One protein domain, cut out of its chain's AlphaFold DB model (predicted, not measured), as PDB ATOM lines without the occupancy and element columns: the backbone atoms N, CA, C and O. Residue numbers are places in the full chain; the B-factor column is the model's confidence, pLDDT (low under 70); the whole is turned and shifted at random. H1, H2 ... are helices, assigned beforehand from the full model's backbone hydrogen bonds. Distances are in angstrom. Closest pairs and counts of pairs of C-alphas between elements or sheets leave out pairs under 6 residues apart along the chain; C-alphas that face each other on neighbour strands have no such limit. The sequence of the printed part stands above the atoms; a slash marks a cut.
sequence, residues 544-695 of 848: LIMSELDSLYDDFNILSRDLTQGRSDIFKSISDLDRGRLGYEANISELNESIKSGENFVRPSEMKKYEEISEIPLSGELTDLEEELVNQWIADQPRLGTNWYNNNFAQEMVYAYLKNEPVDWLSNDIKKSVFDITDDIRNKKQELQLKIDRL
ATOM      1  N   LEU A 544     -16.474 -32.729 -24.925       91.00
ATOM      2  CA  LEU A 544     -15.048 -32.467 -24.749       91.00
ATOM      3  C   LEU A 544     -14.708 -32.076 -23.303       91.00
ATOM      4  O   LEU A 544     -13.760 -32.618 -22.738       91.00
ATOM      5  N   ILE A 545     -15.491 -31.183 -22.690       88.12
ATOM      6  CA  ILE A 545     -15.324 -30.809 -21.275       88.12
ATOM      7  C   ILE A 545     -15.485 -32.033 -20.371       88.12
ATOM      8  O   ILE A 545     -14.684 -32.221 -19.458       88.12
ATOM      9  N   MET A 546     -16.495 -32.871 -20.627       86.00
ATOM     10  CA  MET A 546     -16.728 -34.080 -19.836       86.00
ATOM     11  C   MET A 546     -15.564 -35.069 -19.966       86.00
ATOM     12  O   MET A 546     -15.100 -35.605 -18.963       86.00
ATOM     13  N   SER A 547     -15.034 -35.257 -21.177       88.75
ATOM     14  CA  SER A 547     -13.888 -36.137 -21.416       88.75
ATOM     15  C   SER A 547     -12.594 -35.616 -20.771       88.75
ATOM     16  O   SER A 547     -11.791 -36.407 -20.265       88.75
ATOM     17  N   GLU A 548     -12.390 -34.294 -20.745       89.31
ATOM     18  CA  GLU A 548     -11.272 -33.675 -20.026       89.31
ATOM     19  C   GLU A 548     -11.431 -33.832 -18.508       89.31
ATOM     20  O   GLU A 548     -10.471 -34.184 -17.825       89.31
ATOM     21  N   LEU A 549     -12.642 -33.632 -17.981       86.75
ATOM     22  CA  LEU A 549     -12.943 -33.801 -16.563       86.75
ATOM     23  C   LEU A 549     -12.694 -35.240 -16.095       86.75
ATOM     24  O   LEU A 549     -12.038 -35.442 -15.075       86.75
ATOM     25  N   ASP A 550     -13.165 -36.224 -16.859       86.00
ATOM     26  CA  ASP A 550     -12.931 -37.647 -16.605       86.00
ATOM     27  C   ASP A 550     -11.426 -37.971 -16.564       86.00
ATOM     28  O   ASP A 550     -10.923 -38.534 -15.593       86.00
ATOM     29  N   SER A 551     -10.666 -37.471 -17.544       88.00
ATOM     30  CA  SER A 551      -9.205 -37.635 -17.581       88.00
ATOM     31  C   SER A 551      -8.501 -36.992 -16.374       88.00
ATOM     32  O   SER A 551      -7.537 -37.542 -15.843       88.00
ATOM     33  N   LEU A 552      -8.978 -35.836 -15.899       89.50
ATOM     34  CA  LEU A 552      -8.432 -35.181 -14.703       89.50
ATOM     35  C   LEU A 552      -8.748 -35.960 -13.415       89.50
ATOM     36  O   LEU A 552      -7.927 -35.970 -12.492       89.50
ATOM     37  N   TYR A 553      -9.908 -36.616 -13.336       86.69
ATOM     38  CA  TYR A 553     -10.242 -37.499 -12.217       86.69
ATOM     39  C   TYR A 553      -9.421 -38.793 -12.234       86.69
ATOM     40  O   TYR A 553      -8.952 -39.217 -11.172       86.69
ATOM     41  N   ASP A 554      -9.167 -39.373 -13.409       88.50
ATOM     42  CA  ASP A 554      -8.233 -40.493 -13.575       88.50
ATOM     43  C   ASP A 554      -6.840 -40.134 -13.039       88.50
ATOM     44  O   ASP A 554      -6.280 -40.859 -12.208       88.50
ATOM     45  N   ASP A 555      -6.310 -38.968 -13.423       91.25
ATOM     46  CA  ASP A 555      -5.031 -38.457 -12.919       91.25
ATOM     47  C   ASP A 555      -5.044 -38.298 -11.386       91.25
ATOM     48  O   ASP A 555      -4.074 -38.641 -10.700       91.25
ATOM     49  N   PHE A 556      -6.151 -37.825 -10.804       87.81
ATOM     50  CA  PHE A 556      -6.294 -37.693  -9.351       87.81
ATOM     51  C   PHE A 556      -6.258 -39.053  -8.631       87.81
ATOM     52  O   PHE A 556      -5.640 -39.194  -7.561       87.81
ATOM     53  N   ASN A 557      -6.896 -40.066  -9.220       87.44
ATOM     54  CA  ASN A 557      -6.893 -41.437  -8.719       87.44
ATOM     55  C   ASN A 557      -5.492 -42.057  -8.811       87.44
ATOM     56  O   ASN A 557      -5.019 -42.650  -7.834       87.44
ATOM     57  N   ILE A 558      -4.786 -41.842  -9.926       93.56
ATOM     58  CA  ILE A 558      -3.392 -42.269 -10.109       93.56
ATOM     59  C   ILE A 558      -2.498 -41.647  -9.035       93.56
ATOM     60  O   ILE A 558      -1.800 -42.377  -8.334       93.56
ATOM     61  N   LEU A 559      -2.580 -40.332  -8.811       92.62
ATOM     62  CA  LEU A 559      -1.795 -39.656  -7.771       92.62
ATOM     63  C   LEU A 559      -2.077 -40.200  -6.362       92.62
ATOM     64  O   LEU A 559      -1.178 -40.275  -5.525       92.62
ATOM     65  N   SER A 560      -3.324 -40.579  -6.076       87.19
ATOM     66  CA  SER A 560      -3.696 -41.187  -4.790       87.19
ATOM     67  C   SER A 560      -3.056 -42.566  -4.601       87.19
ATOM     68  O   SER A 560      -2.575 -42.890  -3.509       87.19
ATOM     69  N   ARG A 561      -2.997 -43.362  -5.673       90.12
ATOM     70  CA  ARG A 561      -2.297 -44.650  -5.688       90.12
ATOM     71  C   ARG A 561      -0.787 -44.466  -5.550       90.12
ATOM     72  O   ARG A 561      -0.179 -45.155  -4.734       90.12
ATOM     73  N   ASP A 562      -0.201 -43.525  -6.283       93.94
ATOM     74  CA  ASP A 562       1.238 -43.244  -6.259       93.94
ATOM     75  C   ASP A 562       1.703 -42.795  -4.869       93.94
ATOM     76  O   ASP A 562       2.747 -43.242  -4.394       93.94
ATOM     77  N   LEU A 563       0.900 -41.985  -4.168       92.88
ATOM     78  CA  LEU A 563       1.164 -41.621  -2.773       92.88
ATOM     79  C   LEU A 563       1.194 -42.852  -1.863       92.88
ATOM     80  O   LEU A 563       2.139 -43.027  -1.093       92.88
ATOM     81  N   THR A 564       0.171 -43.704  -1.971       90.06
ATOM     82  CA  THR A 564       0.046 -44.918  -1.149       90.06
ATOM     83  C   THR A 564       1.222 -45.864  -1.396       90.06
ATOM     84  O   THR A 564       1.812 -46.406  -0.456       90.06
ATOM     85  N   GLN A 565       1.591 -46.046  -2.664       94.38
ATOM     86  CA  GLN A 565       2.680 -46.922  -3.070       94.38
ATOM     87  C   GLN A 565       4.039 -46.369  -2.632       94.38
ATOM     88  O   GLN A 565       4.816 -47.080  -2.001       94.38
ATOM     89  N   GLY A 566       4.318 -45.093  -2.895       95.62
ATOM     90  CA  GLY A 566       5.612 -44.517  -2.551       95.62
ATOM     91  C   GLY A 566       5.837 -44.411  -1.041       95.62
ATOM     92  O   GLY A 566       6.942 -44.679  -0.572       95.62
ATOM     93  N   ARG A 567       4.792 -44.134  -0.246       93.88
ATOM     94  CA  ARG A 567       4.875 -44.247   1.222       93.88
ATOM     95  C   ARG A 567       5.118 -45.686   1.669       93.88
ATOM     96  O   ARG A 567       5.981 -45.907   2.514       93.88
ATOM     97  N   SER A 568       4.408 -46.655   1.086       93.25
ATOM     98  CA  SER A 568       4.630 -48.083   1.361       93.25
ATOM     99  C   SER A 568       6.092 -48.470   1.132       93.25
ATOM    100  O   SER A 568       6.696 -49.101   1.994       93.25
ATOM    101  N   ASP A 569       6.696 -48.035   0.028       95.31
ATOM    102  CA  ASP A 569       8.084 -48.368  -0.300       95.31
ATOM    103  C   ASP A 569       9.094 -47.711   0.652       95.31
ATOM    104  O   ASP A 569      10.058 -48.360   1.070       95.31
ATOM    105  N   ILE A 570       8.836 -46.475   1.093       94.88
ATOM    106  CA  ILE A 570       9.639 -45.826   2.141       94.88
ATOM    107  C   ILE A 570       9.526 -46.603   3.459       94.88
ATOM    108  O   ILE A 570      10.543 -46.929   4.071       94.88
ATOM    109  N   PHE A 571       8.316 -46.958   3.893       91.44
ATOM    110  CA  PHE A 571       8.113 -47.706   5.136       91.44
ATOM    111  C   PHE A 571       8.644 -49.146   5.060       91.44
ATOM    112  O   PHE A 571       9.125 -49.673   6.056       91.44
ATOM    113  N   LYS A 572       8.646 -49.796   3.894       90.94
ATOM    114  CA  LYS A 572       9.311 -51.100   3.714       90.94
ATOM    115  C   LYS A 572      10.826 -51.016   3.884       90.94
ATOM    116  O   LYS A 572      11.438 -52.011   4.255       90.94
ATOM    117  N   SER A 573      11.426 -49.858   3.601       91.50
ATOM    118  CA  SER A 573      12.881 -49.677   3.672       91.50
ATOM    119  C   SER A 573      13.428 -49.555   5.101       91.50
ATOM    120  O   SER A 573      14.630 -49.731   5.302       91.50
ATOM    121  N   ILE A 574      12.572 -49.274   6.092       89.25
ATOM    122  CA  ILE A 574      12.966 -49.235   7.507       89.25
ATOM    123  C   ILE A 574      12.914 -50.624   8.151       89.25
ATOM    124  O   ILE A 574      12.229 -51.528   7.666       89.25
ATOM    125  N   SER A 575      13.646 -50.788   9.258       86.81
ATOM    126  CA  SER A 575      13.706 -52.058   9.984       86.81
ATOM    127  C   SER A 575      12.320 -52.479  10.489       86.81
ATOM    128  O   SER A 575      11.479 -51.636  10.796       86.81
ATOM    129  N   ASP A 576      12.073 -53.786  10.599       80.81
ATOM    130  CA  ASP A 576      10.793 -54.304  11.108       80.81
ATOM    131  C   ASP A 576      10.483 -53.798  12.524       80.81
ATOM    132  O   ASP A 576       9.326 -53.535  12.847       80.81
ATOM    133  N   LEU A 577      11.531 -53.612  13.335       81.56
ATOM    134  CA  LEU A 577      11.460 -53.046  14.680       81.56
ATOM    135  C   LEU A 577      10.942 -51.602  14.642       81.56
ATOM    136  O   LEU A 577       9.928 -51.287  15.261       81.56
ATOM    137  N   ASP A 578      11.612 -50.748  13.869       85.25
ATOM    138  CA  ASP A 578      11.265 -49.334  13.710       85.25
ATOM    139  C   ASP A 578       9.878 -49.173  13.088       85.25
ATOM    140  O   ASP A 578       9.093 -48.326  13.498       85.25
ATOM    141  N   ARG A 579       9.534 -50.024  12.119       87.06
ATOM    142  CA  ARG A 579       8.218 -50.025  11.478       87.06
ATOM    143  C   ARG A 579       7.109 -50.439  12.439       87.06
ATOM    144  O   ARG A 579       6.029 -49.850  12.407       87.06
ATOM    145  N   GLY A 580       7.356 -51.444  13.276       82.25
ATOM    146  CA  GLY A 580       6.428 -51.867  14.324       82.25
ATOM    147  C   GLY A 580       6.212 -50.762  15.355       82.25
ATOM    148  O   GLY A 580       5.070 -50.407  15.640       82.25
ATOM    149  N   ARG A 581       7.307 -50.154  15.827       85.31
ATOM    150  CA  ARG A 581       7.274 -49.017  16.750       85.31
ATOM    151  C   ARG A 581       6.513 -47.826  16.169       85.31
ATOM    152  O   ARG A 581       5.658 -47.276  16.848       85.31
ATOM    153  N   LEU A 582       6.763 -47.476  14.906       86.00
ATOM    154  CA  LEU A 582       6.098 -46.359  14.234       86.00
ATOM    155  C   LEU A 582       4.577 -46.546  14.169       86.00
ATOM    156  O   LEU A 582       3.828 -45.614  14.444       86.00
ATOM    157  N   GLY A 583       4.123 -47.754  13.823       84.12
ATOM    158  CA  GLY A 583       2.698 -48.080  13.809       84.12
ATOM    159  C   GLY A 583       2.077 -48.039  15.207       84.12
ATOM    160  O   GLY A 583       0.971 -47.531  15.371       84.12
ATOM    161  N   TYR A 584       2.790 -48.533  16.221       82.88
ATOM    162  CA  TYR A 584       2.325 -48.539  17.609       82.88
ATOM    163  C   TYR A 584       2.221 -47.125  18.202       82.88
ATOM    164  O   TYR A 584       1.170 -46.754  18.722       82.88
ATOM    165  N   GLU A 585       3.263 -46.301  18.060       87.38
ATOM    166  CA  GLU A 585       3.262 -44.916  18.549       87.38
ATOM    167  C   GLU A 585       2.201 -44.066  17.825       87.38
ATOM    168  O   GLU A 585       1.527 -43.259  18.464       87.38
ATOM    169  N   ALA A 586       1.965 -44.302  16.528       87.56
ATOM    170  CA  ALA A 586       0.884 -43.644  15.793       87.56
ATOM    171  C   ALA A 586      -0.518 -44.025  16.305       87.56
ATOM    172  O   ALA A 586      -1.380 -43.155  16.404       87.56
ATOM    173  N   ASN A 587      -0.742 -45.290  16.687       85.88
ATOM    174  CA  ASN A 587      -2.000 -45.723  17.312       85.88
ATOM    175  C   ASN A 587      -2.239 -45.025  18.651       85.88
ATOM    176  O   ASN A 587      -3.346 -44.569  18.918       85.88
ATOM    177  N   ILE A 588      -1.201 -44.940  19.489       87.94
ATOM    178  CA  ILE A 588      -1.288 -44.242  20.775       87.94
ATOM    179  C   ILE A 588      -1.572 -42.754  20.552       87.94
ATOM    180  O   ILE A 588      -2.397 -42.178  21.256       87.94
ATOM    181  N   SER A 589      -0.921 -42.136  19.564       89.25
ATOM    182  CA  SER A 589      -1.166 -40.741  19.200       89.25
ATOM    183  C   SER A 589      -2.626 -40.499  18.811       89.25
ATOM    184  O   SER A 589      -3.229 -39.558  19.318       89.25
ATOM    185  N   GLU A 590      -3.210 -41.352  17.964       87.62
ATOM    186  CA  GLU A 590      -4.622 -41.247  17.568       87.62
ATOM    187  C   GLU A 590      -5.567 -41.482  18.760       87.62
ATOM    188  O   GLU A 590      -6.476 -40.688  19.002       87.62
ATOM    189  N   LEU A 591      -5.311 -42.511  19.576       89.06
ATOM    190  CA  LEU A 591      -6.077 -42.774  20.797       89.06
ATOM    191  C   LEU A 591      -6.049 -41.567  21.748       89.06
ATOM    192  O   LEU A 591      -7.076 -41.188  22.308       89.06
ATOM    193  N   ASN A 592      -4.890 -40.926  21.906       91.69
ATOM    194  CA  ASN A 592      -4.750 -39.716  22.710       91.69
ATOM    195  C   ASN A 592      -5.555 -38.541  22.151       91.69
ATOM    196  O   ASN A 592      -6.090 -37.754  22.933       91.69
ATOM    197  N   GLU A 593      -5.666 -38.407  20.828       90.19
ATOM    198  CA  GLU A 593      -6.557 -37.421  20.212       90.19
ATOM    199  C   GLU A 593      -8.022 -37.708  20.568       90.19
ATOM    200  O   GLU A 593      -8.724 -36.789  20.995       90.19
ATOM    201  N   SER A 594      -8.465 -38.971  20.503       88.81
ATOM    202  CA  SER A 594      -9.829 -39.365  20.887       88.81
ATOM    203  C   SER A 594     -10.120 -39.191  22.386       88.81
ATOM    204  O   SER A 594     -11.204 -38.737  22.757       88.81
ATOM    205  N   ILE A 595      -9.155 -39.494  23.263       90.44
ATOM    206  CA  ILE A 595      -9.271 -39.256  24.714       90.44
ATOM    207  C   ILE A 595      -9.445 -37.757  24.988       90.44
ATOM    208  O   ILE A 595     -10.340 -37.357  25.735       90.44
ATOM    209  N   LYS A 596      -8.624 -36.912  24.351       90.62
ATOM    210  CA  LYS A 596      -8.659 -35.452  24.529       90.62
ATOM    211  C   LYS A 596      -9.916 -34.815  23.933       90.62
ATOM    212  O   LYS A 596     -10.404 -33.826  24.482       90.62
ATOM    213  N   SER A 597     -10.432 -35.345  22.823       87.06
ATOM    214  CA  SER A 597     -11.657 -34.850  22.182       87.06
ATOM    215  C   SER A 597     -12.932 -35.290  22.910       87.06
ATOM    216  O   SER A 597     -13.974 -34.650  22.760       87.06
ATOM    217  N   GLY A 598     -12.853 -36.346  23.728       81.38
ATOM    218  CA  GLY A 598     -14.006 -36.943  24.402       81.38
ATOM    219  C   GLY A 598     -14.899 -37.758  23.462       81.38
ATOM    220  O   GLY A 598     -16.051 -38.039  23.800       81.38
ATOM    221  N   GLU A 599     -14.395 -38.115  22.279       83.88
ATOM    222  CA  GLU A 599     -15.057 -39.057  21.381       83.88
ATOM    223  C   GLU A 599     -15.074 -40.469  21.986       83.88
ATOM    224  O   GLU A 599     -14.284 -40.812  22.864       83.88
ATOM    225  N   ASN A 600     -16.005 -41.315  21.539       81.56
ATOM    226  CA  ASN A 600     -16.066 -42.696  22.017       81.56
ATOM    227  C   ASN A 600     -14.903 -43.496  21.415       81.56
ATOM    228  O   ASN A 600     -14.997 -43.940  20.272       81.56
ATOM    229  N   PHE A 601     -13.837 -43.700  22.189       82.75
ATOM    230  CA  PHE A 601     -12.678 -44.513  21.797       82.75
ATOM    231  C   PHE A 601     -12.792 -45.987  22.218       82.75
ATOM    232  O   PHE A 601     -12.035 -46.837  21.766       82.75
ATOM    233  N   VAL A 602     -13.778 -46.307  23.053       83.19
ATOM    234  CA  VAL A 602     -14.234 -47.671  23.343       83.19
ATOM    235  C   VAL A 602     -15.761 -47.702  23.321       83.19
ATOM    236  O   VAL A 602     -16.432 -46.685  23.110       83.19
ATOM    237  N   ARG A 603     -16.354 -48.872  23.571       82.62
ATOM    238  CA  ARG A 603     -17.809 -48.985  23.723       82.62
ATOM    239  C   ARG A 603     -18.291 -48.017  24.815       82.62
ATOM    240  O   ARG A 603     -17.704 -47.997  25.896       82.62
ATOM    241  N   PRO A 604     -19.404 -47.282  24.620       82.06
ATOM    242  CA  PRO A 604     -19.899 -46.322  25.614       82.06
ATOM    243  C   PRO A 604     -20.103 -46.903  27.023       82.06
ATOM    244  O   PRO A 604     -19.965 -46.197  28.018       82.06
ATOM    245  N   SER A 605     -20.406 -48.202  27.125       82.25
ATOM    246  CA  SER A 605     -20.531 -48.930  28.396       82.25
ATOM    247  C   SER A 605     -19.213 -49.098  29.161       82.25
ATOM    248  O   SER A 605     -19.242 -49.341  30.363       82.25
ATOM    249  N   GLU A 606     -18.080 -48.994  28.471       83.69
ATOM    250  CA  GLU A 606     -16.724 -49.208  28.988       83.69
ATOM    251  C   GLU A 606     -15.963 -47.889  29.176       83.69
ATOM    252  O   GLU A 606     -15.010 -47.859  29.942       83.69
ATOM    253  N   MET A 607     -16.427 -46.777  28.591       82.88
ATOM    254  CA  MET A 607     -15.808 -45.443  28.725       82.88
ATOM    255  C   MET A 607     -15.536 -45.045  30.182       82.88
ATOM    256  O   MET A 607     -14.484 -44.505  30.501       82.88
ATOM    257  N   LYS A 608     -16.462 -45.373  31.095       86.62
ATOM    258  CA  LYS A 608     -16.325 -45.063  32.525       86.62
ATOM    259  C   LYS A 608     -15.113 -45.739  33.173       86.62
ATOM    260  O   LYS A 608     -14.562 -45.220  34.132       86.62
ATOM    261  N   LYS A 609     -14.700 -46.903  32.668       89.69
ATOM    262  CA  LYS A 609     -13.544 -47.646  33.182       89.69
ATOM    263  C   LYS A 609     -12.234 -46.886  32.968       89.69
ATOM    264  O   LYS A 609     -11.328 -47.019  33.781       89.69
ATOM    265  N   TYR A 610     -12.158 -46.095  31.900       89.62
ATOM    266  CA  TYR A 610     -10.951 -45.394  31.468       89.62
ATOM    267  C   TYR A 610     -11.019 -43.879  31.725       89.62
ATOM    268  O   TYR A 610     -10.170 -43.142  31.243       89.62
ATOM    269  N   GLU A 611     -12.007 -43.399  32.492       86.38
ATOM    270  CA  GLU A 611     -12.272 -41.960  32.683       86.38
ATOM    271  C   GLU A 611     -11.137 -41.194  33.385       86.38
ATOM    272  O   GLU A 611     -11.041 -39.974  33.259       86.38
ATOM    273  N   GLU A 612     -10.275 -41.901  34.121       87.94
ATOM    274  CA  GLU A 612      -9.113 -41.324  34.807       87.94
ATOM    275  C   GLU A 612      -7.875 -41.201  33.899       87.94
ATOM    276  O   GLU A 612      -6.913 -40.520  34.260       87.94
ATOM    277  N   ILE A 613      -7.893 -41.827  32.716       90.00
ATOM    278  CA  ILE A 613      -6.807 -41.738  31.738       90.00
ATOM    279  C   ILE A 613      -6.979 -40.440  30.949       90.00
ATOM    280  O   ILE A 613      -7.947 -40.261  30.216       90.00
ATOM    281  N   SER A 614      -6.015 -39.533  31.096       88.19
ATOM    282  CA  SER A 614      -5.996 -38.261  30.358       88.19
ATOM    283  C   SER A 614      -5.082 -38.286  29.131       88.19
ATOM    284  O   SER A 614      -5.326 -37.551  28.177       88.19
ATOM    285  N   GLU A 615      -4.047 -39.127  29.149       90.62
ATOM    286  CA  GLU A 615      -3.090 -39.315  28.061       90.62
ATOM    287  C   GLU A 615      -2.311 -40.615  28.296       90.62
ATOM    288  O   GLU A 615      -1.852 -40.871  29.406       90.62
ATOM    289  N   ILE A 616      -2.158 -41.419  27.251       90.81
ATOM    290  CA  ILE A 616      -1.310 -42.607  27.205       90.81
ATOM    291  C   ILE A 616       0.113 -42.180  26.816       90.81
ATOM    292  O   ILE A 616       0.281 -41.466  25.818       90.81
ATOM    293  N   PRO A 617       1.164 -42.609  27.533       86.44
ATOM    294  CA  PRO A 617       2.530 -42.279  27.151       86.44
ATOM    295  C   PRO A 617       2.918 -42.973  25.833       86.44
ATOM    296  O   PRO A 617       2.695 -44.167  25.653       86.44
ATOM    297  N   LEU A 618       3.562 -42.231  24.924       80.88
ATOM    298  CA  LEU A 618       4.030 -42.755  23.628       80.88
ATOM    299  C   LEU A 618       5.123 -43.831  23.774       80.88
ATOM    300  O   LEU A 618       5.310 -44.648  22.881       80.88
ATOM    301  N   SER A 619       5.869 -43.826  24.883       71.50
ATOM    302  CA  SER A 619       6.900 -44.829  25.175       71.50
ATOM    303  C   SER A 619       7.079 -45.014  26.684       71.50
ATOM    304  O   SER A 619       6.852 -44.080  27.453       71.50
ATOM    305  N   GLY A 620       7.523 -46.204  27.100       72.00
ATOM    306  CA  GLY A 620       7.765 -46.551  28.504       72.00
ATOM    307  C   GLY A 620       6.856 -47.667  29.022       72.00
ATOM    308  O   GLY A 620       6.178 -48.336  28.247       72.00
ATOM    309  N   GLU A 621       6.887 -47.895  30.338       78.12
ATOM    310  CA  GLU A 621       5.990 -48.849  31.000       78.12
ATOM    311  C   GLU A 621       4.580 -48.249  31.093       78.12
ATOM    312  O   GLU A 621       4.403 -47.159  31.640       78.12
ATOM    313  N   LEU A 622       3.593 -48.971  30.555       85.62
ATOM    314  CA  LEU A 622       2.172 -48.676  30.730       85.62
ATOM    315  C   LEU A 622       1.686 -49.252  32.060       85.62
ATOM    316  O   LEU A 622       2.188 -50.273  32.532       85.62
ATOM    317  N   THR A 623       0.684 -48.619  32.659       89.69
ATOM    318  CA  THR A 623      -0.103 -49.273  33.709       89.69
ATOM    319  C   THR A 623      -0.979 -50.374  33.107       89.69
ATOM    320  O   THR A 623      -1.353 -50.297  31.939       89.69
ATOM    321  N   ASP A 624      -1.381 -51.359  33.917       87.50
ATOM    322  CA  ASP A 624      -2.260 -52.454  33.470       87.50
ATOM    323  C   ASP A 624      -3.534 -51.938  32.767       87.50
ATOM    324  O   ASP A 624      -4.010 -52.538  31.805       87.50
ATOM    325  N   LEU A 625      -4.078 -50.804  33.229       89.00
ATOM    326  CA  LEU A 625      -5.293 -50.199  32.678       89.00
ATOM    327  C   LEU A 625      -5.049 -49.495  31.332       89.00
ATOM    328  O   LEU A 625      -5.891 -49.569  30.438       89.00
ATOM    329  N   GLU A 626      -3.910 -48.819  31.184       89.06
ATOM    330  CA  GLU A 626      -3.495 -48.179  29.931       89.06
ATOM    331  C   GLU A 626      -3.131 -49.226  28.875       89.06
ATOM    332  O   GLU A 626      -3.531 -49.099  27.720       89.06
ATOM    333  N   GLU A 627      -2.426 -50.289  29.269       85.94
ATOM    334  CA  GLU A 627      -2.098 -51.411  28.389       85.94
ATOM    335  C   GLU A 627      -3.367 -52.123  27.907       85.94
ATOM    336  O   GLU A 627      -3.494 -52.428  26.719       85.94
ATOM    337  N   GLU A 628      -4.339 -52.340  28.795       88.75
ATOM    338  CA  GLU A 628      -5.637 -52.896  28.417       88.75
ATOM    339  C   GLU A 628      -6.368 -52.005  27.403       88.75
ATOM    340  O   GLU A 628      -6.857 -52.509  26.390       88.75
ATOM    341  N   LEU A 629      -6.394 -50.688  27.633       88.75
ATOM    342  CA  LEU A 629      -7.036 -49.737  26.727       88.75
ATOM    343  C   LEU A 629      -6.365 -49.705  25.349       88.75
ATOM    344  O   LEU A 629      -7.050 -49.773  24.331       88.75
ATOM    345  N   VAL A 630      -5.032 -49.631  25.302       86.25
ATOM    346  CA  VAL A 630      -4.270 -49.626  24.044       86.25
ATOM    347  C   VAL A 630      -4.493 -50.926  23.271       86.25
ATOM    348  O   VAL A 630      -4.727 -50.894  22.064       86.25
ATOM    349  N   ASN A 631      -4.481 -52.073  23.952       83.38
ATOM    350  CA  ASN A 631      -4.747 -53.362  23.316       83.38
ATOM    351  C   ASN A 631      -6.181 -53.455  22.786       83.38
ATOM    352  O   ASN A 631      -6.389 -53.985  21.694       83.38
ATOM    353  N   GLN A 632      -7.159 -52.926  23.526       84.31
ATOM    354  CA  GLN A 632      -8.547 -52.855  23.078       84.31
ATOM    355  C   GLN A 632      -8.688 -51.960  21.838       84.31
ATOM    356  O   GLN A 632      -9.280 -52.386  20.849       84.31
ATOM    357  N   TRP A 633      -8.078 -50.772  21.855       84.25
ATOM    358  CA  TRP A 633      -8.051 -49.841  20.725       84.25
ATOM    359  C   TRP A 633      -7.463 -50.481  19.464       84.25
ATOM    360  O   TRP A 633      -8.091 -50.492  18.408       84.25
ATOM    361  N   ILE A 634      -6.280 -51.089  19.585       78.31
ATOM    362  CA  ILE A 634      -5.599 -51.747  18.463       78.31
ATOM    363  C   ILE A 634      -6.413 -52.949  17.956       78.31
ATOM    364  O   ILE A 634      -6.490 -53.179  16.748       78.31
ATOM    365  N   ALA A 635      -7.044 -53.717  18.851       75.69
ATOM    366  CA  ALA A 635      -7.890 -54.849  18.471       75.69
ATOM    367  C   ALA A 635      -9.151 -54.413  17.709       75.69
ATOM    368  O   ALA A 635      -9.543 -55.079  16.746       75.69
ATOM    369  N   ASP A 636      -9.747 -53.284  18.098       73.31
ATOM    370  CA  ASP A 636     -10.891 -52.679  17.411       73.31
ATOM    371  C   ASP A 636     -10.489 -52.034  16.063       73.31
ATOM    372  O   ASP A 636     -11.347 -51.771  15.214       73.31
ATOM    373  N   GLN A 637      -9.183 -51.886  15.800       69.75
ATOM    374  CA  GLN A 637      -8.605 -51.401  14.544       69.75
ATOM    375  C   GLN A 637      -7.794 -52.487  13.781       69.75
ATOM    376  O   GLN A 637      -6.585 -52.355  13.557       69.75
ATOM    377  N   PRO A 638      -8.434 -53.554  13.248       54.16
ATOM    378  CA  PRO A 638      -7.755 -54.726  12.663       54.16
ATOM    379  C   PRO A 638      -6.914 -54.438  11.404       54.16
ATOM    380  O   PRO A 638      -6.201 -55.310  10.906       54.16
ATOM    381  N   ARG A 639      -6.986 -53.216  10.863       55.47
ATOM    382  CA  ARG A 639      -6.274 -52.766   9.656       55.47
ATOM    383  C   ARG A 639      -4.805 -52.390   9.925       55.47
ATOM    384  O   ARG A 639      -4.097 -52.038   8.982       55.47
ATOM    385  N   LEU A 640      -4.351 -52.511  11.178       53.66
ATOM    386  CA  LEU A 640      -3.059 -52.024  11.685       53.66
ATOM    387  C   LEU A 640      -2.110 -53.118  12.186       53.66
ATOM    388  O   LEU A 640      -1.192 -52.849  12.955       53.66
ATOM    389  N   GLY A 641      -2.301 -54.358  11.725       54.66
ATOM    390  CA  GLY A 641      -1.371 -55.461  11.992       54.66
ATOM    391  C   GLY A 641       0.031 -55.256  11.384       54.66
ATOM    392  O   GLY A 641       0.386 -54.188  10.891       54.66
ATOM    393  N   THR A 642       0.840 -56.318  11.337       54.44
ATOM    394  CA  THR A 642       2.258 -56.282  10.900       54.44
ATOM    395  C   THR A 642       2.517 -55.721   9.490       54.44
ATOM    396  O   THR A 642       3.649 -55.367   9.173       54.44
ATOM    397  N   ASN A 643       1.480 -55.590   8.653       68.44
ATOM    398  CA  ASN A 643       1.547 -55.053   7.290       68.44
ATOM    399  C   ASN A 643       0.819 -53.706   7.114       68.44
ATOM    400  O   ASN A 643       0.360 -53.393   6.013       68.44
ATOM    401  N   TRP A 644       0.714 -52.899   8.178       83.44
ATOM    402  CA  TRP A 644       0.051 -51.588   8.153       83.44
ATOM    403  C   TRP A 644       0.567 -50.667   7.035       83.44
ATOM    404  O   TRP A 644      -0.196 -49.908   6.450       83.44
ATOM    405  N   TYR A 645       1.840 -50.783   6.653       84.94
ATOM    406  CA  TYR A 645       2.462 -49.959   5.613       84.94
ATOM    407  C   TYR A 645       1.872 -50.164   4.207       84.94
ATOM    408  O   TYR A 645       2.184 -49.383   3.316       84.94
ATOM    409  N   ASN A 646       1.028 -51.174   3.970       83.62
ATOM    410  CA  ASN A 646       0.272 -51.338   2.718       83.62
ATOM    411  C   ASN A 646      -1.162 -50.786   2.802       83.62
ATOM    412  O   ASN A 646      -1.911 -50.862   1.831       83.62
ATOM    413  N   ASN A 647      -1.570 -50.263   3.957       85.75
ATOM    414  CA  ASN A 647      -2.912 -49.764   4.196       85.75
ATOM    415  C   ASN A 647      -2.921 -48.228   4.187       85.75
ATOM    416  O   ASN A 647      -2.252 -47.602   5.002       85.75
ATOM    417  N   ASN A 648      -3.702 -47.621   3.291       84.38
ATOM    418  CA  ASN A 648      -3.753 -46.163   3.135       84.38
ATOM    419  C   ASN A 648      -4.152 -45.440   4.439       84.38
ATOM    420  O   ASN A 648      -3.480 -44.505   4.858       84.38
ATOM    421  N   PHE A 649      -5.183 -45.928   5.137       83.19
ATOM    422  CA  PHE A 649      -5.622 -45.339   6.408       83.19
ATOM    423  C   PHE A 649      -4.503 -45.380   7.458       83.19
ATOM    424  O   PHE A 649      -4.190 -44.372   8.081       83.19
ATOM    425  N   ALA A 650      -3.825 -46.523   7.575       85.25
ATOM    426  CA  ALA A 650      -2.697 -46.677   8.484       85.25
ATOM    427  C   ALA A 650      -1.529 -45.732   8.176       85.25
ATOM    428  O   ALA A 650      -0.933 -45.144   9.079       85.25
ATOM    429  N   GLN A 651      -1.201 -45.587   6.890       89.94
ATOM    430  CA  GLN A 651      -0.160 -44.672   6.439       89.94
ATOM    431  C   GLN A 651      -0.504 -43.213   6.763       89.94
ATOM    432  O   GLN A 651       0.399 -42.461   7.119       89.94
ATOM    433  N   GLU A 652      -1.773 -42.811   6.644       88.81
ATOM    434  CA  GLU A 652      -2.214 -41.457   7.001       88.81
ATOM    435  C   GLU A 652      -2.084 -41.181   8.500       88.81
ATOM    436  O   GLU A 652      -1.595 -40.118   8.876       88.81
ATOM    437  N   MET A 653      -2.420 -42.141   9.363       87.06
ATOM    438  CA  MET A 653      -2.223 -41.970  10.810       87.06
ATOM    439  C   MET A 653      -0.749 -41.850  11.176       87.06
ATOM    440  O   MET A 653      -0.361 -40.973  11.943       87.06
ATOM    441  N   VAL A 654       0.100 -42.692  10.583       90.38
ATOM    442  CA  VAL A 654       1.552 -42.596  10.771       90.38
ATOM    443  C   VAL A 654       2.080 -41.257  10.259       90.38
ATOM    444  O   VAL A 654       2.912 -40.632  10.913       90.38
ATOM    445  N   TYR A 655       1.587 -40.776   9.119       92.88
ATOM    446  CA  TYR A 655       1.933 -39.455   8.606       92.88
ATOM    447  C   TYR A 655       1.501 -38.327   9.562       92.88
ATOM    448  O   TYR A 655       2.283 -37.405   9.803       92.88
ATOM    449  N   ALA A 656       0.295 -38.399  10.133       90.75
ATOM    450  CA  ALA A 656      -0.202 -37.438  11.116       90.75
ATOM    451  C   ALA A 656       0.654 -37.438  12.392       90.75
ATOM    452  O   ALA A 656       1.090 -36.373  12.831       90.75
ATOM    453  N   TYR A 657       0.987 -38.622  12.909       91.94
ATOM    454  CA  TYR A 657       1.905 -38.796  14.033       91.94
ATOM    455  C   TYR A 657       3.271 -38.155  13.755       91.94
ATOM    456  O   TYR A 657       3.716 -37.291  14.507       91.94
ATOM    457  N   LEU A 658       3.902 -38.478  12.618       93.50
ATOM    458  CA  LEU A 658       5.189 -37.897  12.214       93.50
ATOM    459  C   LEU A 658       5.151 -36.366  12.093       93.50
ATOM    460  O   LEU A 658       6.172 -35.706  12.285       93.50
ATOM    461  N   LYS A 659       4.000 -35.804  11.708       92.44
ATOM    462  CA  LYS A 659       3.798 -34.361  11.537       92.44
ATOM    463  C   LYS A 659       3.624 -33.637  12.876       92.44
ATOM    464  O   LYS A 659       4.069 -32.494  12.993       92.44
ATOM    465  N   ASN A 660       2.949 -34.268  13.832       88.81
ATOM    466  CA  ASN A 660       2.532 -33.639  15.082       88.81
ATOM    467  C   ASN A 660       3.522 -33.877  16.231       88.81
ATOM    468  O   ASN A 660       3.644 -33.017  17.101       88.81
ATOM    469  N   GLU A 661       4.261 -34.987  16.206       87.12
ATOM    470  CA  GLU A 661       5.118 -35.422  17.311       87.12
ATOM    471  C   GLU A 661       6.621 -35.393  16.957       87.12
ATOM    472  O   GLU A 661       7.019 -35.664  15.817       87.12
ATOM    473  N   PRO A 662       7.509 -35.078  17.921       85.06
ATOM    474  CA  PRO A 662       8.953 -35.127  17.720       85.06
ATOM    475  C   PRO A 662       9.467 -36.576  17.748       85.06
ATOM    476  O   PRO A 662       9.794 -37.133  18.795       85.06
ATOM    477  N   VAL A 663       9.563 -37.201  16.573       88.88
ATOM    478  CA  VAL A 663      10.036 -38.592  16.424       88.88
ATOM    479  C   VAL A 663      11.558 -38.638  16.243       88.88
ATOM    480  O   VAL A 663      12.070 -38.731  15.122       88.88
ATOM    481  N   ASP A 664      12.306 -38.529  17.341       88.62
ATOM    482  CA  ASP A 664      13.778 -38.392  17.327       88.62
ATOM    483  C   ASP A 664      14.536 -39.694  17.024       88.62
ATOM    484  O   ASP A 664      15.681 -39.659  16.570       88.62
ATOM    485  N   TRP A 665      13.905 -40.846  17.255       88.62
ATOM    486  CA  TRP A 665      14.502 -42.162  17.022       88.62
ATOM    487  C   TRP A 665      14.468 -42.584  15.542       88.62
ATOM    488  O   TRP A 665      15.263 -43.424  15.126       88.62
ATOM    489  N   LEU A 666      13.591 -41.980  14.731       91.00
ATOM    490  CA  LEU A 666      13.483 -42.252  13.298       91.00
ATOM    491  C   LEU A 666      14.427 -41.346  12.495       91.00
ATOM    492  O   LEU A 666      14.472 -40.129  12.699       91.00
ATOM    493  N   SER A 667      15.140 -41.928  11.524       91.62
ATOM    494  CA  SER A 667      16.066 -41.189  10.654       91.62
ATOM    495  C   SER A 667      15.401 -39.980   9.984       91.62
ATOM    496  O   SER A 667      14.300 -40.066   9.433       91.62
ATOM    497  N   ASN A 668      16.114 -38.850   9.971       91.81
ATOM    498  CA  ASN A 668      15.662 -37.634   9.295       91.81
ATOM    499  C   ASN A 668      15.473 -37.836   7.787       91.81
ATOM    500  O   ASN A 668      14.588 -37.207   7.216       91.81
ATOM    501  N   ASP A 669      16.240 -38.732   7.159       92.56
ATOM    502  CA  ASP A 669      16.101 -39.023   5.728       92.56
ATOM    503  C   ASP A 669      14.776 -39.737   5.423       92.56
ATOM    504  O   ASP A 669      14.127 -39.432   4.422       92.56
ATOM    505  N   ILE A 670      14.324 -40.628   6.313       93.44
ATOM    506  CA  ILE A 670      13.033 -41.322   6.181       93.44
ATOM    507  C   ILE A 670      11.883 -40.338   6.375       93.44
ATOM    508  O   ILE A 670      11.013 -40.247   5.512       93.44
ATOM    509  N   LYS A 671      11.910 -39.554   7.463       93.94
ATOM    510  CA  LYS A 671      10.896 -38.518   7.729       93.94
ATOM    511  C   LYS A 671      10.783 -37.559   6.551       93.94
ATOM    512  O   LYS A 671       9.692 -37.335   6.036       93.94
ATOM    513  N   LYS A 672      11.926 -37.053   6.079       94.69
ATOM    514  CA  LYS A 672      11.988 -36.177   4.912       94.69
ATOM    515  C   LYS A 672      11.399 -36.846   3.671       94.69
ATOM    516  O   LYS A 672      10.589 -36.221   3.011       94.69
ATOM    517  N   SER A 673      11.734 -38.104   3.387       95.12
ATOM    518  CA  SER A 673      11.191 -38.819   2.222       95.12
ATOM    519  C   SER A 673       9.664 -38.946   2.277       95.12
ATOM    520  O   SER A 673       9.002 -38.742   1.262       95.12
ATOM    521  N   VAL A 674       9.094 -39.232   3.456       94.31
ATOM    522  CA  VAL A 674       7.635 -39.305   3.666       94.31
ATOM    523  C   VAL A 674       6.966 -37.939   3.460       94.31
ATOM    524  O   VAL A 674       5.905 -37.861   2.833       94.31
ATOM    525  N   PHE A 675       7.564 -36.856   3.963       95.56
ATOM    526  CA  PHE A 675       7.037 -35.504   3.757       95.56
ATOM    527  C   PHE A 675       7.178 -35.046   2.305       95.56
ATOM    528  O   PHE A 675       6.190 -34.599   1.731       95.56
ATOM    529  N   ASP A 676       8.348 -35.237   1.691       96.12
ATOM    530  CA  ASP A 676       8.642 -34.826   0.317       96.12
ATOM    531  C   ASP A 676       7.659 -35.472  -0.675       96.12
ATOM    532  O   ASP A 676       7.083 -34.766  -1.501       96.12
ATOM    533  N   ILE A 677       7.395 -36.785  -0.569       94.94
ATOM    534  CA  ILE A 677       6.412 -37.443  -1.448       94.94
ATOM    535  C   ILE A 677       4.987 -36.944  -1.195       94.94
ATOM    536  O   ILE A 677       4.212 -36.759  -2.133       94.94
ATOM    537  N   THR A 678       4.631 -36.694   0.066       93.00
ATOM    538  CA  THR A 678       3.293 -36.202   0.406       93.00
ATOM    539  C   THR A 678       3.072 -34.796  -0.140       93.00
ATOM    540  O   THR A 678       2.018 -34.517  -0.709       93.00
ATOM    541  N   ASP A 679       4.054 -33.915   0.021       92.94
ATOM    542  CA  ASP A 679       3.983 -32.534  -0.440       92.94
ATOM    543  C   ASP A 679       4.028 -32.453  -1.971       92.94
ATOM    544  O   ASP A 679       3.243 -31.704  -2.551       92.94
ATOM    545  N   ASP A 680       4.858 -33.260  -2.641       94.94
ATOM    546  CA  ASP A 680       4.885 -33.355  -4.108       94.94
ATOM    547  C   ASP A 680       3.518 -33.771  -4.674       94.94
ATOM    548  O   ASP A 680       2.950 -33.078  -5.522       94.94
ATOM    549  N   ILE A 681       2.930 -34.853  -4.151       93.44
ATOM    550  CA  ILE A 681       1.607 -35.309  -4.590       93.44
ATOM    551  C   ILE A 681       0.516 -34.292  -4.234       93.44
ATOM    552  O   ILE A 681      -0.374 -34.044  -5.051       93.44
ATOM    553  N   ARG A 682       0.569 -33.665  -3.050       90.38
ATOM    554  CA  ARG A 682      -0.391 -32.618  -2.660       90.38
ATOM    555  C   ARG A 682      -0.348 -31.442  -3.634       90.38
ATOM    556  O   ARG A 682      -1.406 -30.988  -4.063       90.38
ATOM    557  N   ASN A 683       0.844 -30.980  -4.008       92.81
ATOM    558  CA  ASN A 683       1.012 -29.889  -4.966       92.81
ATOM    559  C   ASN A 683       0.441 -30.271  -6.341       92.81
ATOM    560  O   ASN A 683      -0.347 -29.514  -6.902       92.81
ATOM    561  N   LYS A 684       0.733 -31.481  -6.840       93.75
ATOM    562  CA  LYS A 684       0.160 -31.992  -8.100       93.75
ATOM    563  C   LYS A 684      -1.368 -32.073  -8.058       93.75
ATOM    564  O   LYS A 684      -2.032 -31.641  -8.996       93.75
ATOM    565  N   LYS A 685      -1.949 -32.556  -6.955       89.62
ATOM    566  CA  LYS A 685      -3.410 -32.592  -6.762       89.62
ATOM    567  C   LYS A 685      -4.029 -31.192  -6.759       89.62
ATOM    568  O   LYS A 685      -5.081 -31.001  -7.358       89.62
ATOM    569  N   GLN A 686      -3.380 -30.209  -6.132       90.50
ATOM    570  CA  GLN A 686      -3.831 -28.813  -6.172       90.50
ATOM    571  C   GLN A 686      -3.780 -28.235  -7.590       90.50
ATOM    572  O   GLN A 686      -4.699 -27.529  -7.998       90.50
ATOM    573  N   GLU A 687      -2.741 -28.550  -8.366       91.06
ATOM    574  CA  GLU A 687      -2.656 -28.147  -9.772       91.06
ATOM    575  C   GLU A 687      -3.773 -28.761 -10.623       91.06
ATOM    576  O   GLU A 687      -4.358 -28.052 -11.443       91.06
ATOM    577  N   LEU A 688      -4.100 -30.043 -10.420       89.00
ATOM    578  CA  LEU A 688      -5.236 -30.687 -11.088       89.00
ATOM    579  C   LEU A 688      -6.567 -30.050 -10.683       89.00
ATOM    580  O   LEU A 688      -7.365 -29.725 -11.557       89.00
ATOM    581  N   GLN A 689      -6.777 -29.781  -9.392       87.38
ATOM    582  CA  GLN A 689      -7.988 -29.105  -8.921       87.38
ATOM    583  C   GLN A 689      -8.154 -27.730  -9.581       87.38
ATOM    584  O   GLN A 689      -9.232 -27.394 -10.051       87.38
ATOM    585  N   LEU A 690      -7.068 -26.963  -9.718       90.44
ATOM    586  CA  LEU A 690      -7.096 -25.680 -10.426       90.44
ATOM    587  C   LEU A 690      -7.421 -25.815 -11.921       90.44
ATOM    588  O   LEU A 690      -7.892 -24.843 -12.511       90.44
ATOM    589  N   LYS A 691      -7.127 -26.957 -12.557       89.75
ATOM    590  CA  LYS A 691      -7.569 -27.232 -13.934       89.75
ATOM    591  C   LYS A 691      -9.070 -27.515 -13.961       89.75
ATOM    592  O   LYS A 691      -9.756 -26.889 -14.759       89.75
ATOM    593  N   ILE A 692      -9.564 -28.354 -13.048       86.12
ATOM    594  CA  ILE A 692     -10.996 -28.663 -12.898       86.12
ATOM    595  C   ILE A 692     -11.800 -27.376 -12.668       86.12
ATOM    596  O   ILE A 692     -12.744 -27.106 -13.399       86.12
ATOM    597  N   ASP A 693     -11.365 -26.515 -11.746       85.31
ATOM    598  CA  ASP A 693     -12.051 -25.257 -11.410       85.31
ATOM    599  C   ASP A 693     -12.089 -24.241 -12.572       85.31
ATOM    600  O   ASP A 693     -12.842 -23.264 -12.533       85.31
ATOM    601  N   ARG A 694     -11.233 -24.411 -13.590       89.50
ATOM    602  CA  ARG A 694     -11.210 -23.569 -14.798       89.50
ATOM    603  C   ARG A 694     -12.121 -24.090 -15.899       89.50
ATOM    604  O   ARG A 694     -12.403 -23.322 -16.824       89.50
ATOM    605  N   LEU A 695     -12.540 -25.351 -15.828       84.12
ATOM    606  CA  LEU A 695     -13.483 -25.903 -16.784       84.12
ATOM    607  C   LEU A 695     -14.863 -25.278 -16.549       84.12
ATOM    608  O   LEU A 695     -15.269 -25.054 -15.406       84.12
TER     609      LEU A 695
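Overview. This is residues 544 to 695 of the 848 residues of an uncharacterized protein of Phycisphaerae bacterium (UniProt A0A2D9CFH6). H1 and H6 run side by side, opposite ways, as a long arm; at one end H5 and H4 cross H2, with H3 beyond. The 152 printed residues include six named helices and no named strand: all helix. The whole is loose, radius of gyration of the C-alphas 18.7 A, spanning 62 by 36 by 23 A.

Along the chain. H1, residues 544 to 573, 43.4 A, begins at (-15.048, -32.467, -24.749). H2 is 576 to 597, H3 607 to 610, H4 624 to 636 and H5 648 to 660. H6, 668 to 692, 35.8 A, ends at (-10.996, -28.663, -12.898).

Arrangement. H1 touches H6 at a shallow tilt of 5 degrees, closest C-alphas Arg 567 and Val 674, 6.2 A. H2 touches H4, and H5 with closest C-alphas Ala 586 and Val 654, 5.2 A. Every O i to N i+4 pair in H1, H2, H4, H5 and H6 is within hydrogen-bond range.

Size, cuts and confidence. The printed part has no cut. Links H3 to H4 and H4 to H5 are long. Residues 637 to 643 are under pLDDT 70.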